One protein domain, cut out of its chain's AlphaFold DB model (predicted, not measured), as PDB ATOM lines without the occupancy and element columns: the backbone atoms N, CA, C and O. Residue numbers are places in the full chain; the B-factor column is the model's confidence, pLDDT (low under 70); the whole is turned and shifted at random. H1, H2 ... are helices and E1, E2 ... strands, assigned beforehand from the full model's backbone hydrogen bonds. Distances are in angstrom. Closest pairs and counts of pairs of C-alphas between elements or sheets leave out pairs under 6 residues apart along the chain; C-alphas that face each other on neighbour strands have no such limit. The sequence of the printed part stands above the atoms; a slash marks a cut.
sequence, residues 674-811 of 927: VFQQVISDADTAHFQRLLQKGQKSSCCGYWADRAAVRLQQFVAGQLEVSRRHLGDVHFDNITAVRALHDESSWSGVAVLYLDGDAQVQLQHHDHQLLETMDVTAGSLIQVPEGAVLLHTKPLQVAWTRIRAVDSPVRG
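Overview. This is residues 674 to 811 of the 927 residues of the protein "MSH5 protein" of Symbiodinium sp. CCMP2456 (UniProt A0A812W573). One strongly twisted sheet of six strands folds back on itself where its strands E1 and E6 bend sharply, with E3 beside the first part of E6 and E4 beside E3, and with E2 beside the last part of E6 and E5 beside E2. Helices H1 and H2 pack on the sheet where E1, E2 and E6 lie, away from E3 and E4. The printed part has 138 residues, with two named helices, H1 and H2, followed along the chain by six named strands, E1 to E6, and is of the mixed class, helices and strands; the sheet is branched, and its neighbour pairs, E1 and E6, E2 and E5, E2 and E6, E3 and E4, and E3 and E6, are antiparallel. The whole is compact, with a radius of gyration of the C-alphas of 14.3 A, and rounded, spanning 40 by 35 by 25 A.

Arrangement. E6, residues 787 to 803, has three neighbours and bends by 158 degrees at residue 793. E1, residues 729 to 738, lies on one side of it and bends by 126 degrees at residue 735; N 730 and O 799 are 2.8 A apart. On the other side of E6 are E3, residues 758 to 764, beside residues 787 to 791, with N 761 and O 790 2.9 A apart, and E2, residues 746 to 753, beside residues 797 to 803, with N 752 and O 798 2.7 A apart. E4, residues 769 to 775, is an edge strand and forms a hairpin with E3, where N 760 and O 773 are 2.9 A apart. E5, residues 780 to 783, is an edge strand beside E2, where N 751 and O 781 are 2.8 A apart. H1, residues 681 to 692, is on the sheet at a height of 9.8 A and runs across the strands, at 86 degrees to E1 on the local plane; their closest C-alphas, of Leu 691 and Phe 731, are 6.2 A apart. H2, residues 706 to 718, is also on the sheet, at a height of 9.8 A; the closest C-alphas of H2 and E2, of Val 715 and Ala 750, are 7.5 A apart. With 3 pairs of C-alphas within 8 A, H1 and H2 only just touch, the closest being those of Asp 683 and Ala 707 at 5.3 A. In H1 and H2 every O i to N i+4 pair is within hydrogen-bond range.

Along the chain. H1 begins at C-alpha 681, (41.569, 64.041, 35.786), and measures 16.4 A; H2 measures 18.3 A. E2 measures 21.4 A, E3 19.9 A, E4 16.8 A, E1 15.5 A and E5 9.7 A. E6 measures 15.4 A and ends at C-alpha 803, (45.715, 36.667, 33.702).

Size, cuts and confidence. The C-alphas of Ala 704 and Gln 768 are the two farthest apart, at 40.8 A. The printed part has no cut. The link from H1 to H2 is long, with 13 residues. Mean pLDDT of the printed part is 73.1; 39 residues are under 70, among them residues 698 to 706, 739 to 747 and 804 to 811.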
ATOM      1  N   VAL A 674      50.667  50.467  45.116       71.75
ATOM      2  CA  VAL A 674      49.754  51.603  44.970       71.75
ATOM      3  C   VAL A 674      50.405  52.662  44.108       71.75
ATOM      4  O   VAL A 674      51.520  53.107  44.370       71.75
ATOM      5  N   PHE A 675      49.679  53.079  43.082       76.88
ATOM      6  CA  PHE A 675      50.100  54.119  42.160       76.88
ATOM      7  C   PHE A 675      49.141  55.296  42.279       76.88
ATOM      8  O   PHE A 675      47.927  55.116  42.204       76.88
ATOM      9  N   GLN A 676      49.670  56.504  42.452       74.62
ATOM     10  CA  GLN A 676      48.865  57.724  42.480       74.62
ATOM     11  C   GLN A 676      48.864  58.405  41.110       74.62
ATOM     12  O   GLN A 676      49.857  58.346  40.388       74.62
ATOM     13  N   GLN A 677      47.748  59.059  40.767       65.62
ATOM     14  CA  GLN A 677      47.571  59.823  39.523       65.62
ATOM     15  C   GLN A 677      47.923  59.037  38.248       65.62
ATOM     16  O   GLN A 677      48.623  59.515  37.357       65.62
ATOM     17  N   VAL A 678      47.412  57.808  38.147       70.38
ATOM     18  CA  VAL A 678      47.705  56.903  37.020       70.38
ATOM     19  C   VAL A 678      47.147  57.405  35.688       70.38
ATOM     20  O   VAL A 678      47.706  57.146  34.620       70.38
ATOM     21  N   ILE A 679      46.031  58.123  35.744       74.44
ATOM     22  CA  ILE A 679      45.370  58.708  34.583       74.44
ATOM     23  C   ILE A 679      45.038  60.174  34.853       74.44
ATOM     24  O   ILE A 679      44.954  60.605  36.000       74.44
ATOM     25  N   SER A 680      44.831  60.938  33.781       77.81
ATOM     26  CA  SER A 680      44.462  62.351  33.890       77.81
ATOM     27  C   SER A 680      43.087  62.542  34.539       77.81
ATOM     28  O   SER A 680      42.183  61.732  34.332       77.81
ATOM     29  N   ASP A 681      42.876  63.676  35.213       75.44
ATOM     30  CA  ASP A 681      41.569  64.041  35.786       75.44
ATOM     31  C   ASP A 681      40.444  64.046  34.735       75.44
ATOM     32  O   ASP A 681      39.291  63.725  35.025       75.44
ATOM     33  N   ALA A 682      40.783  64.352  33.478       76.50
ATOM     34  CA  ALA A 682      39.857  64.291  32.352       76.50
ATOM     35  C   ALA A 682      39.396  62.855  32.033       76.50
ATOM     36  O   ALA A 682      38.234  62.656  31.668       76.50
ATOM     37  N   ASP A 683      40.284  61.869  32.185       79.19
ATOM     38  CA  ASP A 683      39.983  60.448  31.999       79.19
ATOM     39  C   ASP A 683      39.177  59.895  33.183       79.19
ATOM     40  O   ASP A 683      38.187  59.192  32.973       79.19
ATOM     41  N   THR A 684      39.510  60.299  34.413       80.69
ATOM     42  CA  THR A 684      38.724  59.984  35.619       80.69
ATOM     43  C   THR A 684      37.292  60.516  35.491       80.69
ATOM     44  O   THR A 684      36.324  59.768  35.648       80.69
ATOM     45  N   ALA A 685      37.132  61.778  35.077       80.19
ATOM     46  CA  ALA A 685      35.825  62.390  34.831       80.19
ATOM     47  C   ALA A 685      35.079  61.770  33.634       80.19
ATOM     48  O   ALA A 685      33.849  61.847  33.544       80.19
ATOM     49  N   HIS A 686      35.791  61.194  32.662       81.88
ATOM     50  CA  HIS A 686      35.178  60.429  31.573       81.88
ATOM     51  C   HIS A 686      34.614  59.102  32.090       81.88
ATOM     52  O   HIS A 686      33.450  58.808  31.820       81.88
ATOM     53  N   PHE A 687      35.358  58.360  32.913       81.56
ATOM     54  CA  PHE A 687      34.872  57.117  33.522       81.56
ATOM     55  C   PHE A 687      33.694  57.330  34.478       81.56
ATOM     56  O   PHE A 687      32.706  56.603  34.379       81.56
ATOM     57  N   GLN A 688      33.717  58.379  35.307       81.69
ATOM     58  CA  GLN A 688      32.560  58.768  36.125       81.69
ATOM     59  C   GLN A 688      31.314  59.035  35.261       81.69
ATOM     60  O   GLN A 688      30.214  58.576  35.571       81.69
ATOM     61  N   ARG A 689      31.474  59.726  34.120       80.06
ATOM     62  CA  ARG A 689      30.375  59.971  33.170       80.06
ATOM     63  C   ARG A 689      29.853  58.686  32.525       80.06
ATOM     64  O   ARG A 689      28.653  58.600  32.265       80.06
ATOM     65  N   LEU A 690      30.713  57.707  32.243       78.25
ATOM     66  CA  LEU A 690      30.281  56.403  31.725       78.25
ATOM     67  C   LEU A 690      29.479  55.625  32.776       78.25
ATOM     68  O   LEU A 690      28.414  55.094  32.453       78.25
ATOM     69  N   LEU A 691      29.930  55.639  34.033       79.06
ATOM     70  CA  LEU A 691      29.223  55.007  35.144       79.06
ATOM     71  C   LEU A 691      27.846  55.660  35.378       79.06
ATOM     72  O   LEU A 691      26.841  54.957  35.476       79.06
ATOM     73  N   GLN A 692      27.756  56.996  35.350       76.50
ATOM     74  CA  GLN A 692      26.485  57.736  35.458       76.50
ATOM     75  C   GLN A 692      25.509  57.437  34.310       76.50
ATOM     76  O   GLN A 692      24.294  57.448  34.502       76.50
ATOM     77  N   LYS A 693      26.021  57.128  33.113       73.69
ATOM     78  CA  LYS A 693      25.214  56.688  31.962       73.69
ATOM     79  C   LYS A 693      24.767  55.222  32.055       73.69
ATOM     80  O   LYS A 693      24.122  54.730  31.131       73.69
ATOM     81  N   GLY A 694      25.094  54.522  33.144       64.88
ATOM     82  CA  GLY A 694      24.735  53.122  33.370       64.88
ATOM     83  C   GLY A 694      25.569  52.123  32.563       64.88
ATOM     84  O   GLY A 694      25.167  50.966  32.422       64.88
ATOM     85  N   GLN A 695      26.713  52.547  32.015       71.06
ATOM     86  CA  GLN A 695      27.615  51.668  31.277       71.06
ATOM     87  C   GLN A 695      28.449  50.832  32.258       71.06
ATOM     88  O   GLN A 695      29.121  51.375  33.127       71.06
ATOM     89  N   LYS A 696      28.410  49.502  32.111       70.31
ATOM     90  CA  LYS A 696      29.042  48.557  33.055       70.31
ATOM     91  C   LYS A 696      30.465  48.138  32.690       70.31
ATOM     92  O   LYS A 696      31.187  47.608  33.529       70.31
ATOM     93  N   SER A 697      30.863  48.329  31.438       75.06
ATOM     94  CA  SER A 697      32.211  48.016  30.967       75.06
ATOM     95  C   SER A 697      32.570  48.809  29.714       75.06
ATOM     96  O   SER A 697      31.701  49.316  28.994       75.06
ATOM     97  N   SER A 698      33.866  48.919  29.447       69.31
ATOM     98  CA  SER A 698      34.428  49.458  28.215       69.31
ATOM     99  C   SER A 698      35.395  48.429  27.634       69.31
ATOM    100  O   SER A 698      36.425  48.128  28.235       69.31
ATOM    101  N   CYS A 699      35.054  47.875  26.464       60.31
ATOM    102  CA  CYS A 699      35.946  46.966  25.746       60.31
ATOM    103  C   CYS A 699      37.190  47.700  25.254       60.31
ATOM    104  O   CYS A 699      37.098  48.754  24.614       60.31
ATOM    105  N   CYS A 700      38.347  47.088  25.475       57.38
ATOM    106  CA  CYS A 700      39.630  47.750  25.257       57.38
ATOM    107  C   CYS A 700      40.290  47.374  23.924       57.38
ATOM    108  O   CYS A 700      41.157  48.101  23.440       57.38
ATOM    109  N   GLY A 701      39.840  46.285  23.291       51.44
ATOM    110  CA  GLY A 701      40.362  45.839  21.999       51.44
ATOM    111  C   GLY A 701      40.213  46.886  20.894       51.44
ATOM    112  O   GLY A 701      41.117  47.090  20.100       51.44
ATOM    113  N   TYR A 702      39.118  47.640  20.847       49.69
ATOM    114  CA  TYR A 702      38.801  48.451  19.667       49.69
ATOM    115  C   TYR A 702      39.196  49.940  19.753       49.69
ATOM    116  O   TYR A 702      38.466  50.757  19.221       49.69
ATOM    117  N   TRP A 703      40.286  50.347  20.425       50.28
ATOM    118  CA  TRP A 703      40.828  51.741  20.432       50.28
ATOM    119  C   TRP A 703      39.816  52.900  20.683       50.28
ATOM    120  O   TRP A 703      40.154  54.077  20.551       50.28
ATOM    121  N   ALA A 704      38.570  52.585  21.043       50.84
ATOM    122  CA  ALA A 704      37.422  53.483  20.963       50.84
ATOM    123  C   ALA A 704      37.277  54.312  22.232       50.84
ATOM    124  O   ALA A 704      36.765  55.427  22.192       50.84
ATOM    125  N   ASP A 705      37.755  53.772  23.351       65.31
ATOM    126  CA  ASP A 705      37.866  54.478  24.611       65.31
ATOM    127  C   ASP A 705      39.345  54.664  24.955       65.31
ATOM    128  O   ASP A 705      40.017  53.757  25.450       65.31
ATOM    129  N   ARG A 706      39.872  55.849  24.631       67.94
ATOM    130  CA  ARG A 706      41.291  56.162  24.847       67.94
ATOM    131  C   ARG A 706      41.671  56.139  26.320       67.94
ATOM    132  O   ARG A 706      42.810  55.795  26.615       67.94
ATOM    133  N   ALA A 707      40.740  56.460  27.216       74.94
ATOM    134  CA  ALA A 707      40.976  56.404  28.653       74.94
ATOM    135  C   ALA A 707      41.188  54.950  29.107       74.94
ATOM    136  O   ALA A 707      42.155  54.656  29.806       74.94
ATOM    137  N   ALA A 708      40.349  54.015  28.639       74.62
ATOM    138  CA  ALA A 708      40.477  52.589  28.965       74.62
ATOM    139  C   ALA A 708      41.760  51.968  28.385       74.62
ATOM    140  O   ALA A 708      42.427  51.173  29.047       74.62
ATOM    141  N   VAL A 709      42.145  52.372  27.168       70.56
ATOM    142  CA  VAL A 709      43.404  51.939  26.542       70.56
ATOM    143  C   VAL A 709      44.619  52.445  27.317       70.56
ATOM    144  O   VAL A 709      45.543  51.667  27.540       70.56
ATOM    145  N   ARG A 710      44.615  53.712  27.754       74.88
ATOM    146  CA  ARG A 710      45.694  54.285  28.573       74.88
ATOM    147  C   ARG A 710      45.834  53.572  29.915       74.88
ATOM    148  O   ARG A 710      46.947  53.235  30.299       74.88
ATOM    149  N   LEU A 711      44.714  53.272  30.574       79.00
ATOM    150  CA  LEU A 711      44.710  52.504  31.819       79.00
ATOM    151  C   LEU A 711      45.332  51.114  31.622       79.00
ATOM    152  O   LEU A 711      46.214  50.721  32.378       79.00
ATOM    153  N   GLN A 712      44.940  50.387  30.570       75.88
ATOM    154  CA  GLN A 712      45.542  49.088  30.262       75.88
ATOM    155  C   GLN A 712      47.018  49.183  29.871       75.88
ATOM    156  O   GLN A 712      47.779  48.294  30.224       75.88
ATOM    157  N   GLN A 713      47.432  50.217  29.133       75.12
ATOM    158  CA  GLN A 713      48.842  50.443  28.797       75.12
ATOM    159  C   GLN A 713      49.679  50.666  30.053       75.12
ATOM    160  O   GLN A 713      50.763  50.100  30.160       75.12
ATOM    161  N   PHE A 714      49.154  51.430  31.010       76.44
ATOM    162  CA  PHE A 714      49.813  51.640  32.290       76.44
ATOM    163  C   PHE A 714      49.928  50.336  33.084       76.44
ATOM    164  O   PHE A 714      51.030  49.952  33.458       76.44
ATOM    165  N   VAL A 715      48.817  49.614  33.283       76.69
ATOM    166  CA  VAL A 715      48.807  48.342  34.033       76.69
ATOM    167  C   VAL A 715      49.712  47.298  33.369       76.69
ATOM    168  O   VAL A 715      50.493  46.640  34.046       76.69
ATOM    169  N   ALA A 716      49.654  47.176  32.041       74.81
ATOM    170  CA  ALA A 716      50.506  46.278  31.265       74.81
ATOM    171  C   ALA A 716      51.994  46.635  31.396       74.81
ATOM    172  O   ALA A 716      52.817  45.740  31.550       74.81
ATOM    173  N   GLY A 717      52.329  47.930  31.377       73.81
ATOM    174  CA  GLY A 717      53.695  48.413  31.571       73.81
ATOM    175  C   GLY A 717      54.235  48.148  32.977       73.81
ATOM    176  O   GLY A 717      55.383  47.750  33.106       73.81
ATOM    177  N   GLN A 718      53.411  48.297  34.021       74.62
ATOM    178  CA  GLN A 718      53.818  48.010  35.408       74.62
ATOM    179  C   GLN A 718      54.032  46.516  35.689       74.62
ATOM    180  O   GLN A 718      54.777  46.160  36.600       74.62
ATOM    181  N   LEU A 719      53.351  45.655  34.933       69.56
ATOM    182  CA  LEU A 719      53.433  44.200  35.045       69.56
ATOM    183  C   LEU A 719      54.395  43.570  34.027       69.56
ATOM    184  O   LEU A 719      54.560  42.357  34.045       69.56
ATOM    185  N   GLU A 720      54.964  44.362  33.114       72.56
ATOM    186  CA  GLU A 720      55.772  43.891  31.976       72.56
ATOM    187  C   GLU A 720      55.064  42.829  31.100       72.56
ATOM    188  O   GLU A 720      55.693  41.995  30.450       72.56
ATOM    189  N   VAL A 721      53.727  42.870  31.024       68.50
ATOM    190  CA  VAL A 721      52.914  41.915  30.248       68.50
ATOM    191  C   VAL A 721      52.263  42.560  29.028       68.50
ATOM    192  O   VAL A 721      51.951  43.747  28.997       68.50
ATOM    193  N   SER A 722      51.955  41.764  27.999       71.94
ATOM    194  CA  SER A 722      51.125  42.244  26.882       71.94
ATOM    195  C   SER A 722      49.730  42.657  27.369       71.94
ATOM    196  O   SER A 722      49.114  41.925  28.139       71.94
ATOM    197  N   ARG A 723      49.150  43.735  26.814       71.38
ATOM    198  CA  ARG A 723      47.746  44.152  27.060       71.38
ATOM    199  C   ARG A 723      46.717  43.034  26.848       71.38
ATOM    200  O   ARG A 723      45.631  43.086  27.411       71.38
ATOM    201  N   ARG A 724      47.057  42.012  26.054       71.19
ATOM    202  CA  ARG A 724      46.224  40.819  25.818       71.19
ATOM    203  C   ARG A 724      46.123  39.874  27.028       71.19
ATOM    204  O   ARG A 724      45.311  38.952  26.984       71.19
ATOM    205  N   HIS A 725      46.909  40.106  28.082       73.44
ATOM    206  CA  HIS A 725      46.769  39.468  29.398       73.44
ATOM    207  C   HIS A 725      45.742  40.170  30.298       73.44
ATOM    208  O   HIS A 725      45.385  39.628  31.342       73.44
ATOM    209  N   LEU A 726      45.258  41.356  29.910       76.62
ATOM    210  CA  LEU A 726      44.282  42.119  30.681       76.62
ATOM    211  C   LEU A 726      42.855  41.884  30.165       76.62
ATOM    212  O   LEU A 726      42.607  41.721  28.963       76.62
ATOM    213  N   GLY A 727      41.903  41.871  31.096       73.62
ATOM    214  CA  GLY A 727      40.471  41.853  30.810       73.62
ATOM    215  C   GLY A 727      39.945  43.222  30.375       73.62
ATOM    216  O   GLY A 727      40.657  44.229  30.415       73.62
ATOM    217  N   ASP A 728      38.674  43.280  29.987       78.88
ATOM    218  CA  ASP A 728      38.016  44.566  29.741       78.88
ATOM    219  C   ASP A 728      37.954  45.411  31.028       78.88
ATOM    220  O   ASP A 728      38.045  44.885  32.141       78.88
ATOM    221  N   VAL A 729      37.829  46.732  30.881       80.88
ATOM    222  CA  VAL A 729      37.688  47.641  32.026       80.88
ATOM    223  C   VAL A 729      36.220  47.678  32.431       80.88
ATOM    224  O   VAL A 729      35.357  48.067  31.642       80.88
ATOM    225  N   HIS A 730      35.931  47.267  33.655       81.50
ATOM    226  CA  HIS A 730      34.600  47.264  34.246       81.50
ATOM    227  C   HIS A 730      34.417  48.469  35.162       81.50
ATOM    228  O   HIS A 730      35.368  48.906  35.802       81.50
ATOM    229  N   PHE A 731      33.194  48.992  35.231       82.00
ATOM    230  CA  PHE A 731      32.836  50.111  36.101       82.00
ATOM    231  C   PHE A 731      31.786  49.644  37.098       82.00
ATOM    232  O   PHE A 731      30.768  49.073  36.694       82.00
ATOM    233  N   ASP A 732      32.027  49.881  38.382       79.88
ATOM    234  CA  ASP A 732      31.112  49.450  39.433       79.88
ATOM    235  C   ASP A 732      31.139  50.400  40.636       79.88
ATOM    236  O   ASP A 732      32.056  51.210  40.791       79.88
ATOM    237  N   ASN A 733      30.115  50.300  41.481       82.50
ATOM    238  CA  ASN A 733      30.054  50.972  42.774       82.50
ATOM    239  C   ASN A 733      29.992  49.907  43.870       82.50
ATOM    240  O   ASN A 733      28.934  49.321  44.113       82.50
ATOM    241  N   ILE A 734      31.139  49.610  44.479       79.38
ATOM    242  CA  ILE A 734      31.327  48.390  45.272       79.38
ATOM    243  C   ILE A 734      31.930  48.669  46.641       79.38
ATOM    244  O   ILE A 734      32.734  49.576  46.832       79.38
ATOM    245  N   THR A 735      31.544  47.839  47.608       74.44
ATOM    246  CA  THR A 735      32.062  47.846  48.984       74.44
ATOM    247  C   THR A 735      33.202  46.851  49.191       74.44
ATOM    248  O   THR A 735      33.917  46.952  50.178       74.44
ATOM    249  N   ALA A 736      33.420  45.925  48.252       75.44
ATOM    250  CA  ALA A 736      34.542  44.995  48.284       75.44
ATOM    251  C   ALA A 736      34.946  44.527  46.877       75.44
ATOM    252  O   ALA A 736      34.083  44.339  46.018       75.44
ATOM    253  N   VAL A 737      36.240  44.277  46.668       73.31
ATOM    254  CA  VAL A 737      36.799  43.620  45.475       73.31
ATOM    255  C   VAL A 737      37.488  42.332  45.908       73.31
ATOM    256  O   VAL A 737      38.340  42.358  46.792       73.31
ATOM    257  N   ARG A 738      37.141  41.204  45.277       70.00
ATOM    258  CA  ARG A 738      37.815  39.914  45.488       70.00
ATOM    259  C   ARG A 738      38.482  39.443  44.201       70.00
ATOM    260  O   ARG A 738      37.833  39.429  43.154       70.00
ATOM    261  N   ALA A 739      39.728  38.993  44.299       61.53
ATOM    262  CA  ALA A 739      40.327  38.134  43.284       61.53
ATOM    263  C   ALA A 739      39.758  36.708  43.470       61.53
ATOM    264  O   ALA A 739      40.065  36.037  44.449       61.53
ATOM    265  N   LEU A 740      38.828  36.285  42.603       53.50
ATOM    266  CA  LEU A 740      38.171  34.964  42.666       53.50
ATOM    267  C   LEU A 740      39.039  33.867  42.023       53.50
ATOM    268  O   LEU A 740      39.620  34.101  40.970       53.50
ATOM    269  N   HIS A 741      39.013  32.659  42.599       46.03
ATOM    270  CA  HIS A 741      39.761  31.457  42.177       46.03
ATOM    271  C   HIS A 741      39.034  30.609  41.089       46.03
ATOM    272  O   HIS A 741      39.443  29.499  40.758       46.03
ATOM    273  N   ASP A 742      37.917  31.081  40.525       42.84
ATOM    274  CA  ASP A 742      36.974  30.199  39.801       42.84
ATOM    275  C   ASP A 742      37.327  29.875  38.334       42.84
ATOM    276  O   ASP A 742      36.674  29.033  37.719       42.84
ATOM    277  N   GLU A 743      38.364  30.481  37.750       48.88
ATOM    278  CA  GLU A 743      38.799  30.175  36.379       48.88
ATOM    279  C   GLU A 743      40.317  29.989  36.326       48.88
ATOM    280  O   GLU A 743      41.063  30.885  36.711       48.88
ATOM    281  N   SER A 744      40.782  28.861  35.777       52.34
ATOM    282  CA  SER A 744      42.187  28.410  35.757       52.34
ATOM    283  C   SER A 744      43.185  29.321  35.012       52.34
ATOM    284  O   SER A 744      44.304  28.898  34.741       52.34
ATOM    285  N   SER A 745      42.792  30.537  34.622       60.75
ATOM    286  CA  SER A 745      43.597  31.476  33.829       60.75
ATOM    287  C   SER A 745      43.726  32.890  34.414       60.75
ATOM    288  O   SER A 745      44.497  33.677  33.869       60.75
ATOM    289  N   TRP A 746      42.980  33.259  35.464       69.38
ATOM    290  CA  TRP A 746      42.979  34.621  36.033       69.38
ATOM    291  C   TRP A 746      43.517  34.620  37.466       69.38
ATOM    292  O   TRP A 746      43.008  33.866  38.285       69.38
ATOM    293  N   SER A 747      44.501  35.472  37.768       66.19
ATOM    294  CA  SER A 747      45.230  35.456  39.050       66.19
ATOM    295  C   SER A 747      45.124  36.754  39.860       66.19
ATOM    296  O   SER A 747      45.378  36.748  41.058       66.19
ATOM    297  N   GLY A 748      44.724  37.886  39.264       75.25
ATOM    298  CA  GLY A 748      44.693  39.165  39.987       75.25
ATOM    299  C   GLY A 748      43.729  40.208  39.426       75.25
ATOM    300  O   GLY A 748      43.112  40.021  38.371       75.25
ATOM    301  N   VAL A 749      43.596  41.333  40.137       82.69
ATOM    302  CA  VAL A 749      42.736  42.463  39.741       82.69
ATOM    303  C   VAL A 749      43.459  43.790  39.979       82.69
ATOM    304  O   VAL A 749      44.023  44.007  41.045       82.69
ATOM    305  N   ALA A 750      43.408  44.704  39.009       84.38
ATOM    306  CA  ALA A 750      43.825  46.096  39.190       84.38
ATOM    307  C   ALA A 750      42.588  46.992  39.337       84.38
ATOM    308  O   ALA A 750      41.687  46.934  38.496       84.38
ATOM    309  N   VAL A 751      42.542  47.808  40.393       86.19
ATOM    310  CA  VAL A 751      41.391  48.644  40.775       86.19
ATOM    311  C   VAL A 751      41.801  50.111  40.799       86.19
ATOM    312  O   VAL A 751      42.675  50.501  41.563       86.19
ATOM    313  N   LEU A 752      41.164  50.925  39.965       85.69
ATOM    314  CA  LEU A 752      41.326  52.371  39.880       85.69
ATOM    315  C   LEU A 752      40.155  53.070  40.577       85.69
ATOM    316  O   LEU A 752      38.993  52.815  40.253       85.69
ATOM    317  N   TYR A 753      40.458  54.003  41.469       85.56
ATOM    318  CA  TYR A 753      39.461  54.766  42.212       85.56
ATOM    319  C   TYR A 753      39.028  56.011  41.458       85.56
ATOM    320  O   TYR A 753      39.856  56.810  41.020       85.56
ATOM    321  N   LEU A 754      37.714  56.171  41.308       81.12
ATOM    322  CA  LEU A 754      37.116  57.294  40.594       81.12
ATOM    323  C   LEU A 754      36.588  58.379  41.540       81.12
ATOM    324  O   LEU A 754      36.422  59.505  41.090       81.12
ATOM    325  N   ASP A 755      36.350  58.074  42.819       75.12
ATOM    326  CA  ASP A 755      35.863  59.022  43.836       75.12
ATOM    327  C   ASP A 755      36.912  59.296  44.934       75.12
ATOM    328  O   ASP A 755      37.874  58.546  45.085       75.12
ATOM    329  N   GLY A 756      36.734  60.416  45.649       65.19
ATOM    330  CA  GLY A 756      37.728  61.028  46.546       65.19
ATOM    331  C   GLY A 756      38.037  60.288  47.854       65.19
ATOM    332  O   GLY A 756      37.474  59.234  48.141       65.19
ATOM    333  N   ASP A 757      38.920  60.910  48.641       69.88
ATOM    334  CA  ASP A 757      39.658  60.358  49.785       69.88
ATOM    335  C   ASP A 757      38.865  59.360  50.647       69.88
ATOM    336  O   ASP A 757      37.839  59.682  51.266       69.88
ATOM    337  N   ALA A 758      39.350  58.119  50.681       70.69
ATOM    338  CA  ALA A 758      38.784  57.038  51.477       70.69
ATOM    339  C   ALA A 758      39.871  56.095  52.007       70.69
ATOM    340  O   ALA A 758      40.858  55.829  51.325       70.69
ATOM    341  N   GLN A 759      39.641  55.547  53.205       77.25
ATOM    342  CA  GLN A 759      40.446  54.452  53.742       77.25
ATOM    343  C   GLN A 759      39.950  53.103  53.244       77.25
ATOM    344  O   GLN A 759      38.758  52.785  53.342       77.25
ATOM    345  N   VAL A 760      40.893  52.308  52.752       82.12
ATOM    346  CA  VAL A 760      40.668  50.978  52.194       82.12
ATOM    347  C   VAL A 760      41.525  49.972  52.949       82.12
ATOM    348  O   VAL A 760      42.694  50.227  53.229       82.12
ATOM    349  N   GLN A 761      40.935  48.830  53.292       82.06
ATOM    350  CA  GLN A 761      41.603  47.756  54.023       82.06
ATOM    351  C   GLN A 761      41.851  46.568  53.100       82.06
ATOM    352  O   GLN A 761      40.920  46.062  52.475       82.06
ATOM    353  N   LEU A 762      43.090  46.093  53.042       79.06
ATOM    354  CA  LEU A 762      43.440  44.852  52.366       79.06
ATOM    355  C   LEU A 762      43.473  43.707  53.382       79.06
ATOM    356  O   LEU A 762      44.152  43.799  54.406       79.06
ATOM    357  N   GLN A 763      42.759  42.622  53.097       80.12
ATOM    358  CA  GLN A 763      42.731  41.414  53.921       80.12
ATOM    359  C   GLN A 763      43.158  40.185  53.116       80.12
ATOM    360  O   GLN A 763      42.850  40.085  51.930       80.12
ATOM    361  N   HIS A 764      43.824  39.229  53.764       74.00
ATOM    362  CA  HIS A 764      44.006  37.883  53.210       74.00
ATOM    363  C   HIS A 764      42.676  37.104  53.238       74.00
ATOM    364  O   HIS A 764      41.754  37.466  53.975       74.00
ATOM    365  N   HIS A 765      42.577  36.001  52.490       68.19
ATOM    366  CA  HIS A 765      41.381  35.146  52.457       68.19
ATOM    367  C   HIS A 765      40.972  34.599  53.847       68.19
ATOM    368  O   HIS A 765      39.804  34.273  54.057       68.19
ATOM    369  N   ASP A 766      41.900  34.566  54.810       65.31
ATOM    370  CA  ASP A 766      41.684  34.130  56.202       65.31
ATOM    371  C   ASP A 766      41.251  35.265  57.155       65.31
ATOM    372  O   ASP A 766      41.352  35.133  58.372       65.31
ATOM    373  N   HIS A 767      40.792  36.406  56.622       66.50
ATOM    374  CA  HIS A 767      40.377  37.602  57.377       66.50
ATOM    375  C   HIS A 767      41.491  38.318  58.163       66.50
ATOM    376  O   HIS A 767      41.214  39.217  58.960       66.50
ATOM    377  N   GLN A 768      42.756  37.977  57.918       71.12
ATOM    378  CA  GLN A 768      43.892  38.701  58.482       71.12
ATOM    379  C   GLN A 768      44.070  40.045  57.762       71.12
ATOM    380  O   GLN A 768      44.214  40.082  56.539       71.12
ATOM    381  N   LEU A 769      44.059  41.150  58.516       74.00
ATOM    382  CA  LEU A 769      44.334  42.490  57.989       74.00
ATOM    383  C   LEU A 769      45.809  42.582  57.578       74.00
ATOM    384  O   LEU A 769      46.689  42.422  58.421       74.00
ATOM    385  N   LEU A 770      46.054  42.835  56.292       68.69
ATOM    386  CA  LEU A 770      47.395  42.994  55.734       68.69
ATOM    387  C   LEU A 770      47.837  44.457  55.818       68.69
ATOM    388  O   LEU A 770      48.891  44.751  56.370       68.69
ATOM    389  N   GLU A 771      47.013  45.379  55.314       75.62
ATOM    390  CA  GLU A 771      47.369  46.797  55.217       75.62
ATOM    391  C   GLU A 771      46.119  47.694  55.197       75.62
ATOM    392  O   GLU A 771      45.044  47.274  54.763       75.62
ATOM    393  N   THR A 772      46.240  48.935  55.678       78.31
ATOM    394  CA  THR A 772      45.213  49.983  55.534       78.31
ATOM    395  C   THR A 772      45.822  51.160  54.787       78.31
ATOM    396  O   THR A 772      46.887  51.635  55.172       78.31
ATOM    397  N   MET A 773      45.159  51.618  53.728       78.81
ATOM    398  CA  MET A 773      45.703  52.603  52.792       78.81
ATOM    399  C   MET A 773      44.716  53.749  52.579       78.81
ATOM    400  O   MET A 773      43.515  53.515  52.424       78.81
ATOM    401  N   ASP A 774      45.231  54.977  52.540       76.94
ATOM    402  CA  ASP A 774      44.474  56.157  52.129       76.94
ATOM    403  C   ASP A 774      44.534  56.284  50.603       76.94
ATOM    404  O   ASP A 774      45.612  56.288  50.003       76.94
ATOM    405  N   VAL A 775      43.369  56.377  49.967       78.00
ATOM    406  CA  VAL A 775      43.249  56.349  48.510       78.00
ATOM    407  C   VAL A 775      42.533  57.598  48.030       78.00
ATOM    408  O   VAL A 775      41.448  57.911  48.516       78.00
ATOM    409  N   THR A 776      43.129  58.295  47.063       80.25
ATOM    410  CA  THR A 776      42.555  59.492  46.430       80.25
ATOM    411  C   THR A 776      42.056  59.169  45.018       80.25
ATOM    412  O   THR A 776      42.450  58.158  44.419       80.25
ATOM    413  N   ALA A 777      41.202  60.020  44.446       78.06
ATOM    414  CA  ALA A 777      40.722  59.841  43.074       78.06
ATOM    415  C   ALA A 777      41.898  59.774  42.074       78.06
ATOM    416  O   ALA A 777      42.817  60.590  42.116       78.06
ATOM    417  N   GLY A 778      41.875  58.789  41.171       74.94
ATOM    418  CA  GLY A 778      42.965  58.510  40.226       74.94
ATOM    419  C   GLY A 778      44.056  57.573  40.760       74.94
ATOM    420  O   GLY A 778      45.018  57.292  40.040       74.94
ATOM    421  N   SER A 779      43.915  57.069  41.991       81.88
ATOM    422  CA  SER A 779      44.812  56.054  42.555       81.88
ATOM    423  C   SER A 779      44.458  54.654  42.042       81.88
ATOM    424  O   SER A 779      43.281  54.298  41.953       81.88
ATOM    425  N   LEU A 780      45.469  53.851  41.718       84.50
ATOM    426  CA  LEU A 780      45.349  52.468  41.258       84.50
ATOM    427  C   LEU A 780      45.992  51.528  42.279       84.50
ATOM    428  O   LEU A 780      47.153  51.712  42.642       84.50
ATOM    429  N   ILE A 781      45.260  50.492  42.679       83.19
ATOM    430  CA  ILE A 781      45.738  49.436  43.571       83.19
ATOM    431  C   ILE A 781      45.727  48.114  42.817       83.19
ATOM    432  O   ILE A 781      44.710  47.720  42.239       83.19
ATOM    433  N   GLN A 782      46.857  47.417  42.838       82.06
ATOM    434  CA  GLN A 782      46.934  46.040  42.375       82.06
ATOM    435  C   GLN A 782      46.623  45.092  43.535       82.06
ATOM    436  O   GLN A 782      47.326  45.086  44.542       82.06
ATOM    437  N   VAL A 783      45.574  44.284  43.382       78.31
ATOM    438  CA  VAL A 783      45.159  43.280  44.365       78.31
ATOM    439  C   VAL A 783      45.771  41.933  43.970       78.31
ATOM    440  O   VAL A 783      45.432  41.424  42.890       78.31
ATOM    441  N   PRO A 784      46.683  41.376  44.790       69.81
ATOM    442  CA  PRO A 784      47.287  40.077  44.528       69.81
ATOM    443  C   PRO A 784      46.275  38.937  44.706       69.81
ATOM    444  O   PRO A 784      45.171  39.121  45.230       69.81
ATOM    445  N   GLU A 785      46.663  37.754  44.245       69.94
ATOM    446  CA  GLU A 785      45.859  36.539  44.352       69.94
ATOM    447  C   GLU A 785      45.517  36.226  45.820       69.94
ATOM    448  O   GLU A 785      46.338  36.417  46.713       69.94
ATOM    449  N   GLY A 786      44.281  35.796  46.094       66.06
ATOM    450  CA  GLY A 786      43.840  35.451  47.453       66.06
ATOM    451  C   GLY A 786      43.563  36.636  48.391       66.06
ATOM    452  O   GLY A 786      43.059  36.422  49.494       66.06
ATOM    453  N   ALA A 787      43.810  37.881  47.969       70.50
ATOM    454  CA  ALA A 787      43.516  39.064  48.772       70.50
ATOM    455  C   ALA A 787      42.134  39.676  48.465       70.50
ATOM    456  O   ALA A 787      41.600  39.608  47.351       70.50
ATOM    457  N   VAL A 788      41.546  40.300  49.484       78.19
ATOM    458  CA  VAL A 788      40.265  41.004  49.432       78.19
ATOM    459  C   VAL A 788      40.479  42.464  49.796       78.19
ATOM    460  O   VAL A 788      40.993  42.784  50.864       78.19
ATOM    461  N   LEU A 789      40.036  43.351  48.912       79.88
ATOM    462  CA  LEU A 789      40.017  44.785  49.148       79.88
ATOM    463  C   LEU A 789      38.651  45.173  49.731       79.88
ATOM    464  O   LEU A 789      37.629  44.948  49.080       79.88
ATOM    465  N   LEU A 790      38.612  45.729  50.940       79.62
ATOM    466  CA  LEU A 790      37.393  46.152  51.633       79.62
ATOM    467  C   LEU A 790      37.322  47.675  51.746       79.62
ATOM    468  O   LEU A 790      38.266  48.330  52.192       79.62
ATOM    469  N   HIS A 791      36.164  48.230  51.398       81.19
ATOM    470  CA  HIS A 791      35.871  49.655  51.489       81.19
ATOM    471  C   HIS A 791      34.887  49.925  52.632       81.19
ATOM    472  O   HIS A 791      33.901  49.208  52.811       81.19
ATOM    473  N   THR A 792      35.109  51.008  53.376       72.00
ATOM    474  CA  THR A 792      34.227  51.448  54.476       72.00
ATOM    475  C   THR A 792      32.868  51.974  53.995       72.00
ATOM    476  O   THR A 792      31.888  51.951  54.737       72.00
ATOM    477  N   LYS A 793      32.792  52.425  52.738       75.19
ATOM    478  CA  LYS A 793      31.587  52.898  52.041       75.19
ATOM    479  C   LYS A 793      31.620  52.428  50.576       75.19
ATOM    480  O   LYS A 793      32.702  52.108  50.088       75.19
ATOM    481  N   PRO A 794      30.484  52.387  49.855       76.88
ATOM    482  CA  PRO A 794      30.486  52.097  48.422       76.88
ATOM    483  C   PRO A 794      31.300  53.160  47.673       76.88
ATOM    484  O   PRO A 794      31.026  54.354  47.826       76.88
ATOM    485  N   LEU A 795      32.304  52.734  46.904       81.50
ATOM    486  CA  LEU A 795      33.159  53.620  46.112       81.50
ATOM    487  C   LEU A 795      33.007  53.324  44.619       81.50
ATOM    488  O   LEU A 795      32.918  52.164  44.206       81.50
ATOM    489  N   GLN A 796      33.017  54.385  43.808       85.12
ATOM    490  CA  GLN A 796      33.066  54.273  42.353       85.12
ATOM    491  C   GLN A 796      34.468  53.862  41.917       85.12
ATOM    492  O   GLN A 796      35.445  54.568  42.180       85.12
ATOM    493  N   VAL A 797      34.560  52.736  41.217       85.56
ATOM    494  CA  VAL A 797      35.837  52.188  40.762       85.56
ATOM    495  C   VAL A 797      35.760  51.709  39.317       85.56
ATOM    496  O   VAL A 797      34.715  51.265  38.832       85.56
ATOM    497  N   ALA A 798      36.900  51.774  38.637       85.00
ATOM    498  CA  ALA A 798      37.146  51.088  37.380       85.00
ATOM    499  C   ALA A 798      38.145  49.952  37.627       85.00
ATOM    500  O   ALA A 798      39.185  50.184  38.228       85.00
ATOM    501  N   TRP A 799      37.872  48.731  37.178       86.62
ATOM    502  CA  TRP A 799      38.760  47.595  37.439       86.62
ATOM    503  C   TRP A 799      38.964  46.708  36.213       86.62
ATOM    504  O   TRP A 799      38.113  46.636  35.329       86.62
ATOM    505  N   THR A 800      40.111  46.032  36.148       85.38
ATOM    506  CA  THR A 800      40.446  45.063  35.094       85.38
ATOM    507  C   THR A 800      41.084  43.815  35.703       85.38
ATOM    508  O   THR A 800      41.809  43.900  36.696       85.38
ATOM    509  N   ARG A 801      40.788  42.642  35.131       83.50
ATOM    510  CA  ARG A 801      41.391  41.370  35.557       83.50
ATOM    511  C   ARG A 801      42.758  41.174  34.916       83.50
ATOM    512  O   ARG A 801      42.968  41.577  33.773       83.50
ATOM    513  N   ILE A 802      43.636  40.486  35.634       80.69
ATOM    514  CA  ILE A 802      44.991  40.130  35.216       80.69
ATOM    515  C   ILE A 802      45.059  38.603  35.087       80.69
ATOM    516  O   ILE A 802      44.679  37.883  36.015       80.69
ATOM    517  N   ARG A 803      45.476  38.103  33.916       75.06
ATOM    518  CA  ARG A 803      45.715  36.667  33.702       75.06
ATOM    519  C   ARG A 803      46.982  36.191  34.411       75.06
ATOM    520  O   ARG A 803      47.935  36.957  34.531       75.06
ATOM    521  N   ALA A 804      46.994  34.917  34.803       69.44
ATOM    522  CA  ALA A 804      48.202  34.253  35.283       69.44
ATOM    523  C   ALA A 804      49.296  34.308  34.207       69.44
ATOM    524  O   ALA A 804      49.000  34.164  33.019       69.44
ATOM    525  N   VAL A 805      50.549  34.507  34.624       61.59
ATOM    526  CA  VAL A 805      51.697  34.677  33.712       61.59
ATOM    527  C   VAL A 805      51.902  33.442  32.818       61.59
ATOM    528  O   VAL A 805      52.291  33.584  31.662       61.59
ATOM    529  N   ASP A 806      51.521  32.255  33.300       60.91
ATOM    530  CA  ASP A 806      51.639  30.980  32.574       60.91
ATOM    531  C   ASP A 806      50.419  30.647  31.685       60.91
ATOM    532  O   ASP A 806      50.387  29.616  31.007       60.91
ATOM    533  N   SER A 807      49.386  31.499  31.666       60.09
ATOM    534  CA  SER A 807      48.191  31.305  30.834       60.09
ATOM    535  C   SER A 807      48.417  31.817  29.405       60.09
ATOM    536  O   SER A 807      48.960  32.905  29.223       60.09
ATOM    537  N   PRO A 808      47.878  31.148  28.362       57.44
ATOM    538  CA  PRO A 808      47.907  31.688  27.004       57.44
ATOM    539  C   PRO A 808      47.234  33.072  26.923       57.44
ATOM    540  O   PRO A 808      46.178  33.312  27.524       57.44
ATOM    541  N   VAL A 809      47.834  33.988  26.155       63.12
ATOM    542  CA  VAL A 809      47.264  35.311  25.837       63.12
ATOM    543  C   VAL A 809      45.955  35.190  25.062       63.12
ATOM    544  O   VAL A 809      45.767  34.250  24.289       63.12
ATOM    545  N   ARG A 810      45.052  36.174  25.199       61.44
ATOM    546  CA  ARG A 810      43.849  36.248  24.349       61.44
ATOM    547  C   ARG A 810      44.246  36.314  22.871       61.44
ATOM    548  O   ARG A 810      45.117  37.103  22.484       61.44
ATOM    549  N   GLY A 811      43.592  35.508  22.034       50.94
ATOM    550  CA  GLY A 811      43.824  35.509  20.587       50.94
ATOM    551  C   GLY A 811      43.464  36.858  19.953       50.94
ATOM    552  O   GLY A 811      42.640  37.600  20.484       50.94
TER     553      GLY A 811